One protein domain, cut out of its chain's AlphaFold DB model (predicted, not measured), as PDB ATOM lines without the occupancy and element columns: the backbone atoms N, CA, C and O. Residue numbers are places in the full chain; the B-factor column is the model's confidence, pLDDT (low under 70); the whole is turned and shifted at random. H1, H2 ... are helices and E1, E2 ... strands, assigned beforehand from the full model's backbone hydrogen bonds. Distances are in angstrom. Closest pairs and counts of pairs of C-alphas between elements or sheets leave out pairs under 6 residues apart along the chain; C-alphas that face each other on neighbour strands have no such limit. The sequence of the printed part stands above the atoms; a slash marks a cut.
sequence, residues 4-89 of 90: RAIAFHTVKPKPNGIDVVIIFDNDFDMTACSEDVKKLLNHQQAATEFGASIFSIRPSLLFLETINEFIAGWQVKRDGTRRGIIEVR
ATOM      1  N   ARG A   4      17.619 -11.114-107.667       67.25
ATOM      2  CA  ARG A   4      17.777 -10.237-106.505       67.25
ATOM      3  C   ARG A   4      19.049 -10.638-105.779       67.25
ATOM      4  O   ARG A   4      19.167 -11.774-105.341       67.25
ATOM      5  N   ALA A   5      19.992  -9.722-105.616       67.69
ATOM      6  CA  ALA A   5      21.221  -9.981-104.880       67.69
ATOM      7  C   ALA A   5      21.264  -9.134-103.603       67.69
ATOM      8  O   ALA A   5      21.053  -7.924-103.616       67.69
ATOM      9  N   ILE A   6      21.575  -9.756-102.475       65.12
ATOM     10  CA  ILE A   6      21.982  -9.046-101.265       65.12
ATOM     11  C   ILE A   6      23.506  -9.032-101.292       65.12
ATOM     12  O   ILE A   6      24.152 -10.068-101.135       65.12
ATOM     13  N   ALA A   7      24.079  -7.860-101.545       64.00
ATOM     14  CA  ALA A   7      25.512  -7.689-101.737       64.00
ATOM     15  C   ALA A   7      26.130  -6.890-100.588       64.00
ATOM     16  O   ALA A   7      25.492  -6.043 -99.953       64.00
ATOM     17  N   PHE A   8      27.398  -7.175-100.317       66.94
ATOM     18  CA  PHE A   8      28.123  -6.634 -99.190       66.94
ATOM     19  C   PHE A   8      29.424  -6.040 -99.734       66.94
ATOM     20  O   PHE A   8      30.130  -6.673-100.511       66.94
ATOM     21  N   HIS A   9      29.765  -4.826 -99.311       55.44
ATOM     22  CA  HIS A   9      31.103  -4.283 -99.525       55.44
ATOM     23  C   HIS A   9      31.902  -4.531 -98.247       55.44
ATOM     24  O   HIS A   9      31.576  -3.972 -97.197       55.44
ATOM     25  N   THR A  10      32.880  -5.434 -98.296       50.72
ATOM     26  CA  THR A  10      33.624  -5.870 -97.107       50.72
ATOM     27  C   THR A  10      35.112  -5.621 -97.334       50.72
ATOM     28  O   THR A  10      35.779  -6.293 -98.111       50.72
ATOM     29  N   VAL A  11      35.632  -4.580 -96.680       54.03
ATOM     30  CA  VAL A  11      37.065  -4.255 -96.647       54.03
ATOM     31  C   VAL A  11      37.658  -5.049 -95.478       54.03
ATOM     32  O   VAL A  11      37.839  -4.495 -94.404       54.03
ATOM     33  N   LYS A  12      37.769  -6.382 -95.600       52.06
ATOM     34  CA  LYS A  12      37.901  -7.315 -94.454       52.06
ATOM     35  C   LYS A  12      39.042  -6.959 -93.473       52.06
ATOM     36  O   LYS A  12      40.203  -7.123 -93.831       52.06
ATOM     37  N   PRO A  13      38.738  -6.704 -92.178       50.97
ATOM     38  CA  PRO A  13      39.655  -6.969 -91.070       50.97
ATOM     39  C   PRO A  13      39.160  -8.146 -90.205       50.97
ATOM     40  O   PRO A  13      39.803  -8.508 -89.224       50.97
ATOM     41  N   LYS A  14      37.996  -8.739 -90.523       53.59
ATOM     42  CA  LYS A  14      37.388  -9.844 -89.769       53.59
ATOM     43  C   LYS A  14      37.110 -11.042 -90.684       53.59
ATOM     44  O   LYS A  14      36.288 -10.915 -91.595       53.59
ATOM     45  N   PRO A  15      37.750 -12.200 -90.450       51.09
ATOM     46  CA  PRO A  15      37.430 -13.426 -91.171       51.09
ATOM     47  C   PRO A  15      35.994 -13.880 -90.842       51.09
ATOM     48  O   PRO A  15      35.499 -13.646 -89.738       51.09
ATOM     49  N   ASN A  16      35.339 -14.551 -91.800       53.72
ATOM     50  CA  ASN A  16      34.012 -15.196 -91.686       53.72
ATOM     51  C   ASN A  16      32.765 -14.309 -91.900       53.72
ATOM     52  O   ASN A  16      31.661 -14.687 -91.500       53.72
ATOM     53  N   GLY A  17      32.907 -13.144 -92.534       67.56
ATOM     54  CA  GLY A  17      31.761 -12.429 -93.108       67.56
ATOM     55  C   GLY A  17      31.256 -13.122 -94.377       67.56
ATOM     56  O   GLY A  17      32.060 -13.546 -95.201       67.56
ATOM     57  N   ILE A  18      29.935 -13.246 -94.532       74.50
ATOM     58  CA  ILE A  18      29.324 -13.504 -95.846       74.50
ATOM     59  C   ILE A  18      29.521 -12.245 -96.696       74.50
ATOM     60  O   ILE A  18      29.357 -11.145 -96.163       74.50
ATOM     61  N   ASP A  19      29.893 -12.408 -97.965       79.31
ATOM     62  CA  ASP A  19      30.174 -11.300 -98.886       79.31
ATOM     63  C   ASP A  19      29.018 -11.073 -99.879       79.31
ATOM     64  O   ASP A  19      28.752  -9.929-100.242       79.31
ATOM     65  N   VAL A  20      28.302 -12.124-100.309       85.25
ATOM     66  CA  VAL A  20      27.113 -12.012-101.183       85.25
ATOM     67  C   VAL A  20      26.129 -13.160-100.922       85.25
ATOM     68  O   VAL A  20      26.533 -14.311-100.765       85.25
ATOM     69  N   VAL A  21      24.828 -12.854-100.936       88.56
ATOM     70  CA  VAL A  21      23.744 -13.841-101.061       88.56
ATOM     71  C   VAL A  21      22.928 -13.515-102.307       88.56
ATOM     72  O   VAL A  21      22.353 -12.433-102.408       88.56
ATOM     73  N   ILE A  22      22.867 -14.442-103.256       90.25
ATOM     74  CA  ILE A  22      22.121 -14.290-104.508       90.25
ATOM     75  C   ILE A  22      20.808 -15.059-104.403       90.25
ATOM     76  O   ILE A  22      20.782 -16.234-104.046       90.25
ATOM     77  N   ILE A  23      19.707 -14.397-104.722       90.50
ATOM     78  CA  ILE A  23      18.380 -14.993-104.766       90.50
ATOM     79  C   ILE A  23      17.922 -14.986-106.220       90.50
ATOM     80  O   ILE A  23      17.660 -13.933-106.809       90.50
ATOM     81  N   PHE A  24      17.867 -16.177-106.799       89.81
ATOM     82  CA  PHE A  24      17.408 -16.388-108.165       89.81
ATOM     83  C   PHE A  24      15.901 -16.622-108.210       89.81
ATOM     84  O   PHE A  24      15.302 -16.999-107.204       89.81
ATOM     85  N   ASP A  25      15.295 -16.461-109.382       89.00
ATOM     86  CA  ASP A  25      13.959 -16.999-109.630       89.00
ATOM     87  C   ASP A  25      13.947 -18.539-109.517       89.00
ATOM     88  O   ASP A  25      14.973 -19.219-109.604       89.00
ATOM     89  N   ASN A  26      12.762 -19.111-109.301       89.81
ATOM     90  CA  ASN A  26      12.604 -20.557-109.100       89.81
ATOM     91  C   ASN A  26      12.949 -21.396-110.335       89.81
ATOM     92  O   ASN A  26      13.321 -22.561-110.190       89.81
ATOM     93  N   ASP A  27      12.813 -20.811-111.518       90.25
ATOM     94  CA  ASP A  27      13.108 -21.416-112.815       90.25
ATOM     95  C   ASP A  27      14.587 -21.297-113.211       90.25
ATOM     96  O   ASP A  27      14.977 -21.799-114.263       90.25
ATOM     97  N   PHE A  28      15.432 -20.689-112.368       89.12
ATOM     98  CA  PHE A  28      16.861 -20.596-112.631       89.12
ATOM     99  C   PHE A  28      17.508 -21.980-112.754       89.12
ATOM    100  O   PHE A  28      17.446 -22.810-111.834       89.12
ATOM    101  N   ASP A  29      18.183 -22.176-113.885       88.94
ATOM    102  CA  ASP A  29      18.905 -23.389-114.233       88.94
ATOM    103  C   ASP A  29      20.419 -23.150-114.220       88.94
ATOM    104  O   ASP A  29      21.011 -22.556-115.124       88.94
ATOM    105  N   MET A  30      21.070 -23.673-113.182       88.00
ATOM    106  CA  MET A  30      22.522 -23.607-113.026       88.00
ATOM    107  C   MET A  30      23.270 -24.400-114.112       88.00
ATOM    108  O   MET A  30      24.444 -24.131-114.367       88.00
ATOM    109  N   THR A  31      22.629 -25.374-114.766       89.25
ATOM    110  CA  THR A  31      23.280 -26.181-115.810       89.25
ATOM    111  C   THR A  31      23.499 -25.390-117.099       89.25
ATOM    112  O   THR A  31      24.503 -25.615-117.776       89.25
ATOM    113  N   ALA A  32      22.638 -24.403-117.364       91.19
ATOM    114  CA  ALA A  32      22.729 -23.487-118.499       91.19
ATOM    115  C   ALA A  32      23.795 -22.386-118.323       91.19
ATOM    116  O   ALA A  32      24.070 -21.629-119.253       91.19
ATOM    117  N   CYS A  33      24.401 -22.274-117.138       91.00
ATOM    118  CA  CYS A  33      25.438 -21.286-116.859       91.00
ATOM    119  C   CYS A  33      26.799 -21.685-117.452       91.00
ATOM    120  O   CYS A  33      27.109 -22.869-117.604       91.00
ATOM    121  N   SER A  34      27.650 -20.690-117.724       93.62
ATOM    122  CA  SER A  34      29.061 -20.938-118.036       93.62
ATOM    123  C   SER A  34      29.794 -21.543-116.834       93.62
ATOM    124  O   SER A  34      29.360 -21.405-115.686       93.62
ATOM    125  N   GLU A  35      30.933 -22.189-117.082       92.75
ATOM    126  CA  GLU A  35      31.747 -22.776-116.013       92.75
ATOM    127  C   GLU A  35      32.208 -21.728-114.993       92.75
ATOM    128  O   GLU A  35      32.145 -21.982-113.794       92.75
ATOM    129  N   ASP A  36      32.559 -20.518-115.430       90.31
ATOM    130  CA  ASP A  36      32.954 -19.434-114.521       90.31
ATOM    131  C   ASP A  36      31.820 -19.034-113.568       90.31
ATOM    132  O   ASP A  36      32.043 -18.816-112.376       90.31
ATOM    133  N   VAL A  37      30.579 -19.001-114.063       90.81
ATOM    134  CA  VAL A  37      29.408 -18.724-113.223       90.81
ATOM    135  C   VAL A  37      29.160 -19.878-112.253       90.81
ATOM    136  O   VAL A  37      28.897 -19.636-111.078       90.81
ATOM    137  N   LYS A  38      29.300 -21.135-112.688       92.06
ATOM    138  CA  LYS A  38      29.164 -22.294-111.789       92.06
ATOM    139  C   LYS A  38      30.201 -22.265-110.666       92.06
ATOM    140  O   LYS A  38      29.846 -22.534-109.518       92.06
ATOM    141  N   LYS A  39      31.446 -21.883-110.968       91.56
ATOM    142  CA  LYS A  39      32.503 -21.695-109.961       91.56
ATOM    143  C   LYS A  39      32.167 -20.582-108.977       91.56
ATOM    144  O   LYS A  39      32.321 -20.766-107.773       91.56
ATOM    145  N   LEU A  40      31.651 -19.455-109.473       90.31
ATOM    146  CA  LEU A  40      31.209 -18.334-108.643       90.31
ATOM    147  C   LEU A  40      30.066 -18.727-107.689       90.31
ATOM    148  O   LEU A  40      30.018 -18.259-106.553       90.31
ATOM    149  N   LEU A  41      29.146 -19.581-108.144       91.31
ATOM    150  CA  LEU A  41      28.010 -20.061-107.348       91.31
ATOM    151  C   LEU A  41      28.370 -21.229-106.418       91.31
ATOM    152  O   LEU A  41      27.611 -21.547-105.500       91.31
ATOM    153  N   ASN A  42      29.534 -21.851-106.602       93.06
ATOM    154  CA  ASN A  42      30.073 -22.820-105.663       93.06
ATOM    155  C   ASN A  42      30.817 -22.092-104.536       93.06
ATOM    156  O   ASN A  42      31.881 -21.520-104.750       93.06
ATOM    157  N   HIS A  43      30.293 -22.170-103.313       91.31
ATOM    158  CA  HIS A  43      30.866 -21.471-102.160       91.31
ATOM    159  C   HIS A  43      32.370 -21.739-101.953       91.31
ATOM    160  O   HIS A  43      33.140 -20.809-101.718       91.31
ATOM    161  N   GLN A  44      32.800 -23.001-102.044       92.19
ATOM    162  CA  GLN A  44      34.189 -23.378-101.783       92.19
ATOM    163  C   GLN A  44      35.128 -22.864-102.876       92.19
ATOM    164  O   GLN A  44      36.220 -22.374-102.577       92.19
ATOM    165  N   GLN A  45      34.701 -22.952-104.135       94.19
ATOM    166  CA  GLN A  45      35.475 -22.436-105.262       94.19
ATOM    167  C   GLN A  45      35.512 -20.909-105.230       94.19
ATOM    168  O   GLN A  45      36.592 -20.339-105.333       94.19
ATOM    169  N   ALA A  46      34.392 -20.241-104.947       90.31
ATOM    170  CA  ALA A  46      34.357 -18.790-104.820       90.31
ATOM    171  C   ALA A  46      35.263 -18.260-103.696       90.31
ATOM    172  O   ALA A  46      35.973 -17.265-103.872       90.31
ATOM    173  N   ALA A  47      35.299 -18.958-102.559       89.62
ATOM    174  CA  ALA A  47      36.186 -18.616-101.455       89.62
ATOM    175  C   ALA A  47      37.665 -18.810-101.824       89.62
ATOM    176  O   ALA A  47      38.502 -18.000-101.428       89.62
ATOM    177  N   THR A  48      37.981 -19.858-102.587       90.44
ATOM    178  CA  THR A  48      39.357 -20.207-102.968       90.44
ATOM    179  C   THR A  48      39.885 -19.326-104.102       90.44
ATOM    180  O   THR A  48      41.007 -18.836-104.020       90.44
ATOM    181  N   GLU A  49      39.088 -19.116-105.150       90.62
ATOM    182  CA  GLU A  49      39.499 -18.421-106.377       90.62
ATOM    183  C   GLU A  49      39.337 -16.898-106.269       90.62
ATOM    184  O   GLU A  49      40.168 -16.156-106.788       90.62
ATOM    185  N   PHE A  50      38.305 -16.418-105.563       84.31
ATOM    186  CA  PHE A  50      37.973 -14.987-105.491       84.31
ATOM    187  C   PHE A  50      38.106 -14.386-104.086       84.31
ATOM    188  O   PHE A  50      37.881 -13.190-103.905       84.31
ATOM    189  N   GLY A  51      38.430 -15.191-103.064       85.31
ATOM    190  CA  GLY A  51      38.467 -14.726-101.671       85.31
ATOM    191  C   GLY A  51      37.096 -14.291-101.131       85.31
ATOM    192  O   GLY A  51      37.023 -13.552-100.137       85.31
ATOM    193  N   ALA A  52      36.014 -14.731-101.787       84.69
ATOM    194  CA  ALA A  52      34.651 -14.262-101.565       84.69
ATOM    195  C   ALA A  52      33.736 -15.368-101.023       84.69
ATOM    196  O   ALA A  52      33.685 -16.485-101.529       84.69
ATOM    197  N   SER A  53      32.965 -15.034 -99.995       86.69
ATOM    198  CA  SER A  53      31.951 -15.889 -99.388       86.69
ATOM    199  C   SER A  53      30.601 -15.642-100.064       86.69
ATOM    200  O   SER A  53      29.859 -14.730 -99.682       86.69
ATOM    201  N   ILE A  54      30.315 -16.431-101.102       88.38
ATOM    202  CA  ILE A  54      29.100 -16.327-101.920       88.38
ATOM    203  C   ILE A  54      28.165 -17.495-101.608       88.38
ATOM    204  O   ILE A  54      28.601 -18.644-101.520       88.38
ATOM    205  N   PHE A  55      26.880 -17.183-101.445       89.75
ATOM    206  CA  PHE A  55      25.793 -18.150-101.317       89.75
ATOM    207  C   PHE A  55      24.695 -17.827-102.323       89.75
ATOM    208  O   PHE A  55      24.481 -16.665-102.665       89.75
ATOM    209  N   SER A  56      23.960 -18.845-102.759       90.50
ATOM    210  CA  SER A  56      22.801 -18.665-103.625       90.50
ATOM    211  C   SER A  56      21.628 -19.532-103.202       90.50
ATOM    212  O   SER A  56      21.826 -20.651-102.731       90.50
ATOM    213  N   ILE A  57      20.412 -19.043-103.426       90.94
ATOM    214  CA  ILE A  57      19.180 -19.780-103.153       90.94
ATOM    215  C   ILE A  57      18.113 -19.485-104.211       90.94
ATOM    216  O   ILE A  57      18.145 -18.455-104.886       90.94
ATOM    217  N   ARG A  58      17.155 -20.404-104.333       91.00
ATOM    218  CA  ARG A  58      15.887 -20.200-105.039       91.00
ATOM    219  C   ARG A  58      14.757 -20.155-104.005       91.00
ATOM    220  O   ARG A  58      14.797 -20.975-103.086       91.00
ATOM    221  N   PRO A  59      13.762 -19.262-104.130       90.69
ATOM    222  CA  PRO A  59      12.665 -19.135-103.172       90.69
ATOM    223  C   PRO A  59      11.960 -20.460-102.852       90.69
ATOM    224  O   PRO A  59      11.549 -20.666-101.719       90.69
ATOM    225  N   SER A  60      11.859 -21.379-103.816       90.81
ATOM    226  CA  SER A  60      11.255 -22.708-103.660       90.81
ATOM    227  C   SER A  60      11.993 -23.628-102.686       90.81
ATOM    228  O   SER A  60      11.439 -24.644-102.279       90.81
ATOM    229  N   LEU A  61      13.231 -23.291-102.311       90.38
ATOM    230  CA  LEU A  61      14.018 -24.012-101.311       90.38
ATOM    231  C   LEU A  61      13.807 -23.469 -99.888       90.38
ATOM    232  O   LEU A  61      14.321 -24.055 -98.936       90.38
ATOM    233  N   LEU A  62      13.070 -22.364 -99.726       90.44
ATOM    234  CA  LEU A  62      12.694 -21.842 -98.415       90.44
ATOM    235  C   LEU A  62      11.527 -22.665 -97.860       90.44
ATOM    236  O   LEU A  62      10.473 -22.764 -98.484       90.44
ATOM    237  N   PHE A  63      11.723 -23.261 -96.684       83.81
ATOM    238  CA  PHE A  63      10.724 -24.132 -96.052       83.81
ATOM    239  C   PHE A  63       9.871 -23.422 -94.998       83.81
ATOM    240  O   PHE A  63       8.676 -23.681 -94.901       83.81
ATOM    241  N   LEU A  64      10.490 -22.572 -94.175       86.44
ATOM    242  CA  LEU A  64       9.877 -22.026 -92.954       86.44
ATOM    243  C   LEU A  64       9.675 -20.510 -92.991       86.44
ATOM    244  O   LEU A  64       9.098 -19.955 -92.063       86.44
ATOM    245  N   GLU A  65      10.165 -19.844 -94.031       90.19
ATOM    246  CA  GLU A  65      10.178 -18.389 -94.123       90.19
ATOM    247  C   GLU A  65       9.814 -17.929 -95.533       90.19
ATOM    248  O   GLU A  65      10.115 -18.582 -96.536       90.19
ATOM    249  N   THR A  66       9.157 -16.778 -95.614       90.56
ATOM    250  CA  THR A  66       8.959 -16.066 -96.872       90.56
ATOM    251  C   THR A  66      10.286 -15.504 -97.372       90.56
ATOM    252  O   THR A  66      11.214 -15.241 -96.609       90.56
ATOM    253  N   ILE A  67      10.366 -15.204 -98.669       88.56
ATOM    254  CA  ILE A  67      11.542 -14.526 -99.227       88.56
ATOM    255  C   ILE A  67      11.839 -13.184 -98.542       88.56
ATOM    256  O   ILE A  67      12.998 -12.809 -98.410       88.56
ATOM    257  N   ASN A  68      10.813 -12.463 -98.085       88.62
ATOM    258  CA  ASN A  68      11.001 -11.189 -97.397       88.62
ATOM    259  C   ASN A  68      11.594 -11.384 -95.996       88.62
ATOM    260  O   ASN A  68      12.450 -10.598 -95.597       88.62
ATOM    261  N   GLU A  69      11.179 -12.427 -95.276       91.19
ATOM    262  CA  GLU A  69      11.754 -12.796 -93.976       91.19
ATOM    263  C   GLU A  69      13.199 -13.274 -94.129       91.19
ATOM    264  O   GLU A  69      14.072 -12.776 -93.416       91.19
ATOM    265  N   PHE A  70      13.474 -14.103 -95.143       89.31
ATOM    266  CA  PHE A  70      14.833 -14.506 -95.500       89.31
ATOM    267  C   PHE A  70      15.707 -13.281 -95.789       89.31
ATOM    268  O   PHE A  70      16.768 -13.105 -95.188       89.31
ATOM    269  N   ILE A  71      15.251 -12.375 -96.664       87.31
ATOM    270  CA  ILE A  71      15.980 -11.139 -96.970       87.31
ATOM    271  C   ILE A  71      16.214 -10.333 -95.692       87.31
ATOM    272  O   ILE A  71      17.337  -9.895 -95.463       87.31
ATOM    273  N   ALA A  72      15.197 -10.150 -94.848       87.19
ATOM    274  CA  ALA A  72      15.314  -9.369 -93.621       87.19
ATOM    275  C   ALA A  72      16.338  -9.974 -92.644       87.19
ATOM    276  O   ALA A  72      17.197  -9.247 -92.139       87.19
ATOM    277  N   GLY A  73      16.308 -11.292 -92.428       85.88
ATOM    278  CA  GLY A  73      17.262 -11.997 -91.571       85.88
ATOM    279  C   GLY A  73      18.693 -11.907 -92.107       85.88
ATOM    280  O   GLY A  73      19.618 -11.530 -91.383       85.88
ATOM    281  N   TRP A  74      18.871 -12.150 -93.405       84.88
ATOM    282  CA  TRP A  74      20.176 -12.073 -94.067       84.88
ATOM    283  C   TRP A  74      20.638 -10.642 -94.344       84.88
ATOM    284  O   TRP A  74      21.812 -10.431 -94.650       84.88
ATOM    285  N   GLN A  75      19.787  -9.632 -94.175       84.56
ATOM    286  CA  GLN A  75      20.188  -8.231 -94.239       84.56
ATOM    287  C   GLN A  75      20.871  -7.778 -92.943       84.56
ATOM    288  O   GLN A  75      21.748  -6.912 -92.993       84.56
ATOM    289  N   VAL A  76      20.525  -8.352 -91.790       83.94
ATOM    290  CA  VAL A  76      21.087  -7.937 -90.499       83.94
ATOM    291  C   VAL A  76      22.473  -8.560 -90.290       83.94
ATOM    292  O   VAL A  76      22.665  -9.778 -90.308       83.94
ATOM    293  N   LYS A  77      23.486  -7.707 -90.121       78.50
ATOM    294  CA  LYS A  77      24.849  -8.100 -89.752       78.50
ATOM    295  C   LYS A  77      24.920  -8.446 -88.266       78.50
ATOM    296  O   LYS A  77      24.087  -8.032 -87.468       78.50
ATOM    297  N   ARG A  78      25.993  -9.140 -87.870       76.31
ATOM    298  CA  ARG A  78      26.268  -9.463 -86.455       76.31
ATOM    299  C   ARG A  78      26.428  -8.226 -85.565       76.31
ATOM    300  O   ARG A  78      26.236  -8.331 -84.364       76.31
ATOM    301  N   ASP A  79      26.794  -7.081 -86.139       81.25
ATOM    302  CA  ASP A  79      26.898  -5.797 -85.435       81.25
ATOM    303  C   ASP A  79      25.560  -5.028 -85.368       81.25
ATOM    304  O   ASP A  79      25.534  -3.879 -84.942       81.25
ATOM    305  N   GLY A  80      24.454  -5.636 -85.812       81.00
ATOM    306  CA  GLY A  80      23.123  -5.025 -85.837       81.00
ATOM    307  C   GLY A  80      22.879  -4.070 -87.010       81.00
ATOM    308  O   GLY A  80      21.748  -3.628 -87.208       81.00
ATOM    309  N   THR A  81      23.892  -3.762 -87.828       83.25
ATOM    310  CA  THR A  81      23.711  -2.914 -89.016       83.25
ATOM    311  C   THR A  81      23.110  -3.697 -90.186       83.25
ATOM    312  O   THR A  81      23.202  -4.922 -90.260       83.25
ATOM    313  N   ARG A  82      22.493  -2.995 -91.142       81.50
ATOM    314  CA  ARG A  82      21.866  -3.610 -92.323       81.50
ATOM    315  C   ARG A  82      22.804  -3.631 -93.537       81.50
ATOM    316  O   ARG A  82      23.611  -2.721 -93.727       81.50
ATOM    317  N   ARG A  83      22.720  -4.691 -94.344       81.50
ATOM    318  CA  ARG A  83      23.375  -4.842 -95.657       81.50
ATOM    319  C   ARG A  83      22.585  -4.132 -96.753       81.50
ATOM    320  O   ARG A  83      21.377  -3.925 -96.620       81.50
ATOM    321  N   GLY A  84      23.280  -3.773 -97.830       81.44
ATOM    322  CA  GLY A  84      22.649  -3.262 -99.042       81.44
ATOM    323  C   GLY A  84      21.942  -4.379 -99.807       81.44
ATOM    324  O   GLY A  84      22.331  -5.544 -99.735       81.44
ATOM    325  N   ILE A  85      20.896  -4.015-100.543       81.69
ATOM    326  CA  ILE A  85      20.195  -4.915-101.459       81.69
ATOM    327  C   ILE A  85      20.349  -4.324-102.855       81.69
ATOM    328  O   ILE A  85      20.075  -3.142-103.057       81.69
ATOM    329  N   ILE A  86      20.801  -5.145-103.797       79.94
ATOM    330  CA  ILE A  86      20.942  -4.800-105.207       79.94
ATOM    331  C   ILE A  86      19.945  -5.654-105.986       79.94
ATOM    332  O   ILE A  86      20.024  -6.881-106.017       79.94
ATOM    333  N   GLU A  87      18.983  -5.005-106.628       78.88
ATOM    334  CA  GLU A  87      18.097  -5.680-107.571       78.88
ATOM    335  C   GLU A  87      18.688  -5.548-108.973       78.88
ATOM    336  O   GLU A  87      18.884  -4.434-109.457       78.88
ATOM    337  N   VAL A  88      18.974  -6.679-109.620       74.56
ATOM    338  CA  VAL A  88      19.429  -6.703-111.010       74.56
ATOM    339  C   VAL A  88      18.198  -6.934-111.881       74.56
ATOM    340  O   VAL A  88      17.480  -7.925-111.723       74.56
ATOM    341  N   ARG A  89      17.921  -5.975-112.762       72.31
ATOM    342  CA  ARG A  89      16.821  -6.024-113.728       72.31
ATOM    343  C   ARG A  89      17.425  -6.003-115.131       72.31
ATOM    344  O   ARG A  89      18.344  -5.220-115.359       72.31
TER     345      ARG A  89
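What this domain is: This is residues 4 to 89 of the 90 residues of an uncharacterized protein of Candidatus Poribacteria bacterium (UniProt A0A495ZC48). A small twisted sheet of four strands has helix H3 over one face, along E1, while H1 and H2 make a corner that grazes the sheet near its edge strand E3. The printed part has 86 residues in the order E1, E2, H1, H2, E3, H3, E4; the sheet runs E3, E2, E1, E4 and is mixed. The class is mixed, helices and strands, with under half of the residues, 42, in named elements. The whole is compact and rounded, with a radius of gyration of the C-alphas of 13.4 A and spans of 37 by 32 by 25 A.

How they stand to each other: E1, residues 4 to 7, and E2, residues 20 to 24, form an antiparallel hairpin, with N 6 and O 21 2.8 A apart. H1, residues 35 to 41, and H2, residues 43 to 50, only just touch, only at the corner, with 3 pairs of C-alphas within 8 A, the closest Leu 40 and Ala 46 at 5.0 A. Both only graze the sheet. E3, residues 54 to 57, is parallel to E2, with N 22 and O 55 2.8 A apart; E2, H1 H2, E3 is a strand-helix-strand unit, parallel neighbour strands with helices between, its crossover right-handed. H3, residues 67 to 75, is on the sheet over E1 at a height of 9.9 A and runs along the strands, at 1 degrees to E1 on the local plane; the closest C-alphas of the two are those of Ile 6 and Gln 75, 7.3 A apart. E4, residues 84 to 88, is antiparallel to E1, with N 86 and O 5 2.8 A apart. E3, H3, E4 is a split unit, with E2 and E1 between its strands, and its crossover is right-handed. In H1, H2 and H3 every O i to N i+4 pair is within hydrogen-bond range.

Where its parts are: E1 begins at C-alpha 4 (17.777, -10.237, -106.505) and is 9.4 A long; E2 is 12.7 A, H1 9.8 A, H2 10.2 A, E3 10.6 A, H3 11.8 A and E4 12.9 A. E4 ends at C-alpha 88 (19.429, -6.703, -111.010).

The domain as a whole: The two C-alphas farthest apart, those of Ala 32 and Asp 79, are 37.7 A apart. The printed part has no cut. The link from E1 to E2, residues 8 to 19, is long. The mean pLDDT of the printed part is 82.5; residues 4 to 17 are under 70.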